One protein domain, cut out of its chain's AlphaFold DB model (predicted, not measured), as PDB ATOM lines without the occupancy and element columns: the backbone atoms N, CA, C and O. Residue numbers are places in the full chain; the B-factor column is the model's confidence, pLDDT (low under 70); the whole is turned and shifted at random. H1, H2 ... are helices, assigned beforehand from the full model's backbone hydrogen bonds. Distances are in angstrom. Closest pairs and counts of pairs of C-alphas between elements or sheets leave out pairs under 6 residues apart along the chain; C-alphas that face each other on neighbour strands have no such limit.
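AT A GLANCE: This is residues 6 to 55 of the 134 residues of the protein "FAD-binding protein" of Verrucomicrobia bacterium (UniProt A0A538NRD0). Three helices are strung one after another in an open, extended chain with no packed core: H1, the longest, makes an L-shaped corner with H2, and H3 sticks out beyond H2. The printed part has 50 residues with three named helices, H1, H2, H3 in chain order, no named strand, and is all helix. It is extended, with a radius of gyration of the C-alphas of 15.9 A and spans of 43 by 27 by 15 A.

IN THESE COORDINATES: H1, residues 6 to 22, starts at C-alpha 6 (307.879, 167.944, 234.762) and is 24.8 A long. H2, residues 27 to 36, is 14.1 A long. H3, residues 41 to 54, is 20.4 A long and ends at C-alpha 54 (337.618, 171.158, 266.835).

HOW THE PARTS SIT: H1, with residues 17 to 20 alone, and H2 only just touch, only at the corner by their link, with 3 pairs of C-alphas within 8 A; the closest C-alphas, of Phe 20 and Thr 27, are 6.2 A apart. Their lines are about perpendicular, at 75 degrees. H3 is apart from H1 and H2. Every O i to N i+4 pair is within hydrogen-bond range in H2 and H3, and 12 of 13 in H1.

THE WHOLE: The C-alphas farthest apart, of Phe 7 and Ala 55, are 44.7 A apart. The printed part has no cut, and both links are tight. Residues 37 to 38 and 51 to 55 have pLDDT under 70.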
ATOM      1  N   ILE A   6     307.638 166.795 235.644       89.62
ATOM      2  CA  ILE A   6     307.879 167.944 234.762       89.62
ATOM      3  C   ILE A   6     307.104 169.201 235.182       89.62
ATOM      4  O   ILE A   6     307.624 170.311 235.118       89.62
ATOM      5  N   PHE A   7     305.876 169.048 235.688       87.31
ATOM      6  CA  PHE A   7     305.085 170.182 236.157       87.31
ATOM      7  C   PHE A   7     305.694 170.812 237.415       87.31
ATOM      8  O   PHE A   7     305.661 172.032 237.566       87.31
ATOM      9  N   LYS A   8     306.302 170.008 238.298       82.50
ATOM     10  CA  LYS A   8     307.018 170.520 239.476       82.50
ATOM     11  C   LYS A   8     308.265 171.303 239.080       82.50
ATOM     12  O   LYS A   8     308.524 172.344 239.682       82.50
ATOM     13  N   ASP A   9     308.995 170.836 238.074       87.50
ATOM     14  CA  ASP A   9     310.206 171.503 237.594       87.50
ATOM     15  C   ASP A   9     309.877 172.832 236.913       87.50
ATOM     16  O   ASP A   9     310.485 173.854 237.229       87.50
ATOM     17  N   VAL A  10     308.824 172.863 236.091       88.94
ATOM     18  CA  VAL A  10     308.309 174.106 235.498       88.94
ATOM     19  C   VAL A  10     307.820 175.070 236.582       88.94
ATOM     20  O   VAL A  10     308.187 176.243 236.578       88.94
ATOM     21  N   GLN A  11     307.053 174.597 237.570       89.19
ATOM     22  CA  GLN A  11     306.630 175.433 238.701       89.19
ATOM     23  C   GLN A  11     307.817 175.977 239.502       89.19
ATOM     24  O   GLN A  11     307.771 177.112 239.982       89.19
ATOM     25  N   ARG A  12     308.872 175.178 239.674       85.44
ATOM     26  CA  ARG A  12     310.100 175.597 240.350       85.44
ATOM     27  C   ARG A  12     310.819 176.681 239.548       85.44
ATOM     28  O   ARG A  12     311.149 177.709 240.133       85.44
ATOM     29  N   ALA A  13     310.994 176.490 238.243       86.00
ATOM     30  CA  ALA A  13     311.615 177.470 237.354       86.00
ATOM     31  C   ALA A  13     310.847 178.802 237.349       86.00
ATOM     32  O   ALA A  13     311.444 179.857 237.549       86.00
ATOM     33  N   LEU A  14     309.513 178.756 237.246       86.88
ATOM     34  CA  LEU A  14     308.661 179.952 237.281       86.88
ATOM     35  C   LEU A  14     308.768 180.714 238.609       86.88
ATOM     36  O   LEU A  14     308.827 181.940 238.614       86.88
ATOM     37  N   ARG A  15     308.837 180.010 239.747       84.06
ATOM     38  CA  ARG A  15     309.021 180.649 241.064       84.06
ATOM     39  C   ARG A  15     310.385 181.317 241.209       84.06
ATOM     40  O   ARG A  15     310.471 182.361 241.849       84.06
ATOM     41  N   ILE A  16     311.429 180.701 240.661       83.56
ATOM     42  CA  ILE A  16     312.786 181.254 240.666       83.56
ATOM     43  C   ILE A  16     312.820 182.522 239.801       83.56
ATOM     44  O   ILE A  16     313.238 183.568 240.288       83.56
ATOM     45  N   SER A  17     312.266 182.465 238.586       81.75
ATOM     46  CA  SER A  17     312.167 183.619 237.680       81.75
ATOM     47  C   SER A  17     311.396 184.786 238.305       81.75
ATOM     48  O   SER A  17     311.909 185.899 238.385       81.75
ATOM     49  N   ALA A  18     310.205 184.521 238.856       82.88
ATOM     50  CA  ALA A  18     309.369 185.547 239.485       82.88
ATOM     51  C   ALA A  18     310.032 186.212 240.707       82.88
ATOM     52  O   ALA A  18     309.683 187.331 241.087       82.88
ATOM     53  N   ARG A  19     310.978 185.528 241.366       77.94
ATOM     54  CA  ARG A  19     311.759 186.099 242.471       77.94
ATOM     55  C   ARG A  19     312.823 187.077 241.965       77.94
ATOM     56  O   ARG A  19     313.034 188.107 242.606       77.94
ATOM     57  N   PHE A  20     313.470 186.764 240.847       79.31
ATOM     58  CA  PHE A  20     314.503 187.615 240.254       79.31
ATOM     59  C   PHE A  20     313.924 188.893 239.643       79.31
ATOM     60  O   PHE A  20     314.459 189.971 239.890       79.31
ATOM     61  N   GLU A  21     312.744 188.814 239.021       75.94
ATOM     62  CA  GLU A  21     312.009 189.998 238.546       75.94
ATOM     63  C   GLU A  21     311.712 191.002 239.673       75.94
ATOM     64  O   GLU A  21     311.898 192.204 239.511       75.94
ATOM     65  N   ARG A  22     311.317 190.526 240.862       74.12
ATOM     66  CA  ARG A  22     311.015 191.404 242.014       74.12
ATOM     67  C   ARG A  22     312.237 192.069 242.634       74.12
ATOM     68  O   ARG A  22     312.097 193.075 243.320       74.12
ATOM     69  N   THR A  23     313.408 191.472 242.459       75.06
ATOM     70  CA  THR A  23     314.676 191.967 243.014       75.06
ATOM     71  C   THR A  23     315.494 192.727 241.974       75.06
ATOM     72  O   THR A  23     316.632 193.095 242.254       75.06
ATOM     73  N   ASN A  24     314.916 192.966 240.787       76.06
ATOM     74  CA  ASN A  24     315.557 193.596 239.635       76.06
ATOM     75  C   ASN A  24     316.929 192.978 239.304       76.06
ATOM     76  O   ASN A  24     317.853 193.664 238.879       76.06
ATOM     77  N   THR A  25     317.073 191.680 239.580       76.69
ATOM     78  CA  THR A  25     318.298 190.909 239.366       76.69
ATOM     79  C   THR A  25     318.135 190.129 238.068       76.69
ATOM     80  O   THR A  25     317.082 189.530 237.840       76.69
ATOM     81  N   SER A  26     319.159 190.120 237.215       77.88
ATOM     82  CA  SER A  26     319.129 189.322 235.985       77.88
ATOM     83  C   SER A  26     318.992 187.832 236.316       77.88
ATOM     84  O   SER A  26     319.544 187.356 237.308       77.88
ATOM     85  N   THR A  27     318.276 187.066 235.489       76.19
ATOM     86  CA  THR A  27     318.146 185.610 235.669       76.19
ATOM     87  C   THR A  27     319.502 184.907 235.662       76.19
ATOM     88  O   THR A  27     319.679 183.955 236.416       76.19
ATOM     89  N   ALA A  28     320.461 185.402 234.874       77.00
ATOM     90  CA  ALA A  28     321.834 184.901 234.843       77.00
ATOM     91  C   ALA A  28     322.548 185.125 236.188       77.00
ATOM     92  O   ALA A  28     322.989 184.170 236.815       77.00
ATOM     93  N   GLU A  29     322.537 186.360 236.690       78.88
ATOM     94  CA  GLU A  29     323.136 186.726 237.983       78.88
ATOM     95  C   GLU A  29     322.472 185.981 239.157       78.88
ATOM     96  O   GLU A  29     323.110 185.569 240.126       78.88
ATOM     97  N   GLY A  30     321.158 185.772 239.074       75.50
ATOM     98  CA  GLY A  30     320.404 185.010 240.058       75.50
ATOM     99  C   GLY A  30     320.761 183.521 240.077       75.50
ATOM    100  O   GLY A  30     320.828 182.925 241.153       75.50
ATOM    101  N   LEU A  31     320.987 182.919 238.908       78.50
ATOM    102  CA  LEU A  31     321.421 181.527 238.787       78.50
ATOM    103  C   LEU A  31     322.861 181.349 239.272       78.50
ATOM    104  O   LEU A  31     323.103 180.435 240.056       78.50
ATOM    105  N   GLU A  32     323.763 182.262 238.910       78.62
ATOM    106  CA  GLU A  32     325.149 182.277 239.394       78.62
ATOM    107  C   GLU A  32     325.198 182.331 240.924       78.62
ATOM    108  O   GLU A  32     325.843 181.495 241.545       78.62
ATOM    109  N   ARG A  33     324.400 183.191 241.570       71.25
ATOM    110  CA  ARG A  33     324.302 183.229 243.044       71.25
ATOM    111  C   ARG A  33     323.794 181.929 243.666       71.25
ATOM    112  O   ARG A  33     324.174 181.593 244.788       71.25
ATOM    113  N   ILE A  34     322.888 181.219 242.994       72.50
ATOM    114  CA  ILE A  34     322.390 179.921 243.475       72.50
ATOM    115  C   ILE A  34     323.480 178.856 243.342       72.50
ATOM    116  O   ILE A  34     323.598 178.021 244.238       72.50
ATOM    117  N   GLU A  35     324.260 178.882 242.262       71.56
ATOM    118  CA  GLU A  35     325.399 177.985 242.052       71.56
ATOM    119  C   GLU A  35     326.561 178.287 243.006       71.56
ATOM    120  O   GLU A  35     327.112 177.365 243.600       71.56
ATOM    121  N   GLU A  36     326.869 179.559 243.256       71.19
ATOM    122  CA  GLU A  36     327.860 179.990 244.252       71.19
ATOM    123  C   GLU A  36     327.454 179.577 245.672       71.19
ATOM    124  O   GLU A  36     328.283 179.140 246.470       71.19
ATOM    125  N   ALA A  37     326.158 179.657 245.989       65.81
ATOM    126  CA  ALA A  37     325.610 179.178 247.253       65.81
ATOM    127  C   ALA A  37     325.416 177.648 247.293       65.81
ATOM    128  O   ALA A  37     325.063 177.101 248.347       65.81
ATOM    129  N   ALA A  38     325.617 176.936 246.176       68.88
ATOM    130  CA  ALA A  38     325.413 175.497 246.092       68.88
ATOM    131  C   ALA A  38     326.573 174.755 246.763       68.88
ATOM    132  O   ALA A  38     327.543 174.311 246.148       68.88
ATOM    133  N   TRP A  39     326.439 174.549 248.069       77.75
ATOM    134  CA  TRP A  39     327.357 173.700 248.811       77.75
ATOM    135  C   TRP A  39     327.300 172.263 248.281       77.75
ATOM    136  O   TRP A  39     326.265 171.592 248.357       77.75
ATOM    137  N   SER A  40     328.421 171.742 247.778       75.69
ATOM    138  CA  SER A  40     328.468 170.329 247.396       75.69
ATOM    139  C   SER A  40     328.291 169.444 248.635       75.69
ATOM    140  O   SER A  40     328.847 169.723 249.701       75.69
ATOM    141  N   ARG A  41     327.555 168.329 248.500       72.56
ATOM    142  CA  ARG A  41     327.329 167.360 249.597       72.56
ATOM    143  C   ARG A  41     328.641 166.928 250.257       72.56
ATOM    144  O   ARG A  41     328.719 166.795 251.473       72.56
ATOM    145  N   ARG A  42     329.691 166.742 249.452       71.38
ATOM    146  CA  ARG A  42     331.026 166.348 249.912       71.38
ATOM    147  C   ARG A  42     331.743 167.472 250.656       71.38
ATOM    148  O   ARG A  42     332.412 167.193 251.647       71.38
ATOM    149  N   HIS A  43     331.613 168.717 250.198       75.38
ATOM    150  CA  HIS A  43     332.151 169.861 250.922       75.38
ATOM    151  C   HIS A  43     331.422 170.022 252.253       75.38
ATOM    152  O   HIS A  43     332.104 170.096 253.261       75.38
ATOM    153  N   PHE A  44     330.089 169.955 252.286       78.06
ATOM    154  CA  PHE A  44     329.302 170.020 253.521       78.06
ATOM    155  C   PHE A  44     329.729 168.956 254.542       78.06
ATOM    156  O   PHE A  44     329.978 169.279 255.700       78.06
ATOM    157  N   LEU A  45     329.891 167.698 254.107       81.75
ATOM    158  CA  LEU A  45     330.360 166.615 254.978       81.75
ATOM    159  C   LEU A  45     331.784 166.853 255.496       81.75
ATOM    160  O   LEU A  45     332.069 166.556 256.652       81.75
ATOM    161  N   ARG A  46     332.673 167.419 254.671       78.50
ATOM    162  CA  ARG A  46     334.026 167.800 255.099       78.50
ATOM    163  C   ARG A  46     334.004 168.944 256.111       78.50
ATOM    164  O   ARG A  46     334.687 168.829 257.121       78.50
ATOM    165  N   THR A  47     333.210 169.992 255.882       75.25
ATOM    166  CA  THR A  47     333.080 171.116 256.824       75.25
ATOM    167  C   THR A  47     332.448 170.671 258.145       75.25
ATOM    168  O   THR A  47     332.874 171.100 259.212       75.25
ATOM    169  N   ALA A  48     331.459 169.773 258.100       74.12
ATOM    170  CA  ALA A  48     330.848 169.201 259.298       74.12
ATOM    171  C   ALA A  48     331.847 168.347 260.102       74.12
ATOM    172  O   ALA A  48     331.914 168.462 261.325       74.12
ATOM    173  N   ALA A  49     332.659 167.532 259.421       74.19
ATOM    174  CA  ALA A  49     333.671 166.695 260.065       74.19
ATOM    175  C   ALA A  49     334.788 167.519 260.733       74.19
ATOM    176  O   ALA A  49     335.212 167.186 261.839       74.19
ATOM    177  N   THR A  50     335.246 168.611 260.109       72.31
ATOM    178  CA  THR A  50     336.280 169.482 260.696       72.31
ATOM    179  C   THR A  50     335.767 170.265 261.904       72.31
ATOM    180  O   THR A  50     336.499 170.416 262.880       72.31
ATOM    181  N   MET A  51     334.505 170.707 261.896       65.38
ATOM    182  CA  MET A  51     333.892 171.359 263.061       65.38
ATOM    183  C   MET A  51     333.688 170.408 264.246       65.38
ATOM    184  O   MET A  51     333.886 170.816 265.389       65.38
ATOM    185  N   ALA A  52     333.343 169.140 263.998       60.25
ATOM    186  CA  ALA A  52     333.196 168.140 265.057       60.25
ATOM    187  C   ALA A  52     334.531 167.820 265.759       60.25
ATOM    188  O   ALA A  52     334.556 167.633 266.972       60.25
ATOM    189  N   ALA A  53     335.645 167.807 265.018       59.78
ATOM    190  CA  ALA A  53     336.972 167.550 265.578       59.78
ATOM    191  C   ALA A  53     337.513 168.718 266.428       59.78
ATOM    192  O   ALA A  53     338.187 168.482 267.425       59.78
ATOM    193  N   GLY A  54     337.198 169.971 266.074       57.47
ATOM    194  CA  GLY A  54     337.618 171.158 266.835       57.47
ATOM    195  C   GLY A  54     336.860 171.382 268.152       57.47
ATOM    196  O   GLY A  54     337.307 172.157 268.995       57.47
ATOM    197  N   ALA A  55     335.729 170.698 268.357       56.12
ATOM    198  CA  ALA A  55     334.872 170.872 269.531       56.12
ATOM    199  C   ALA A  55     335.418 170.224 270.822       56.12
ATOM    200  O   ALA A  55     334.875 170.465 271.898       56.12
TER     201      ALA A  55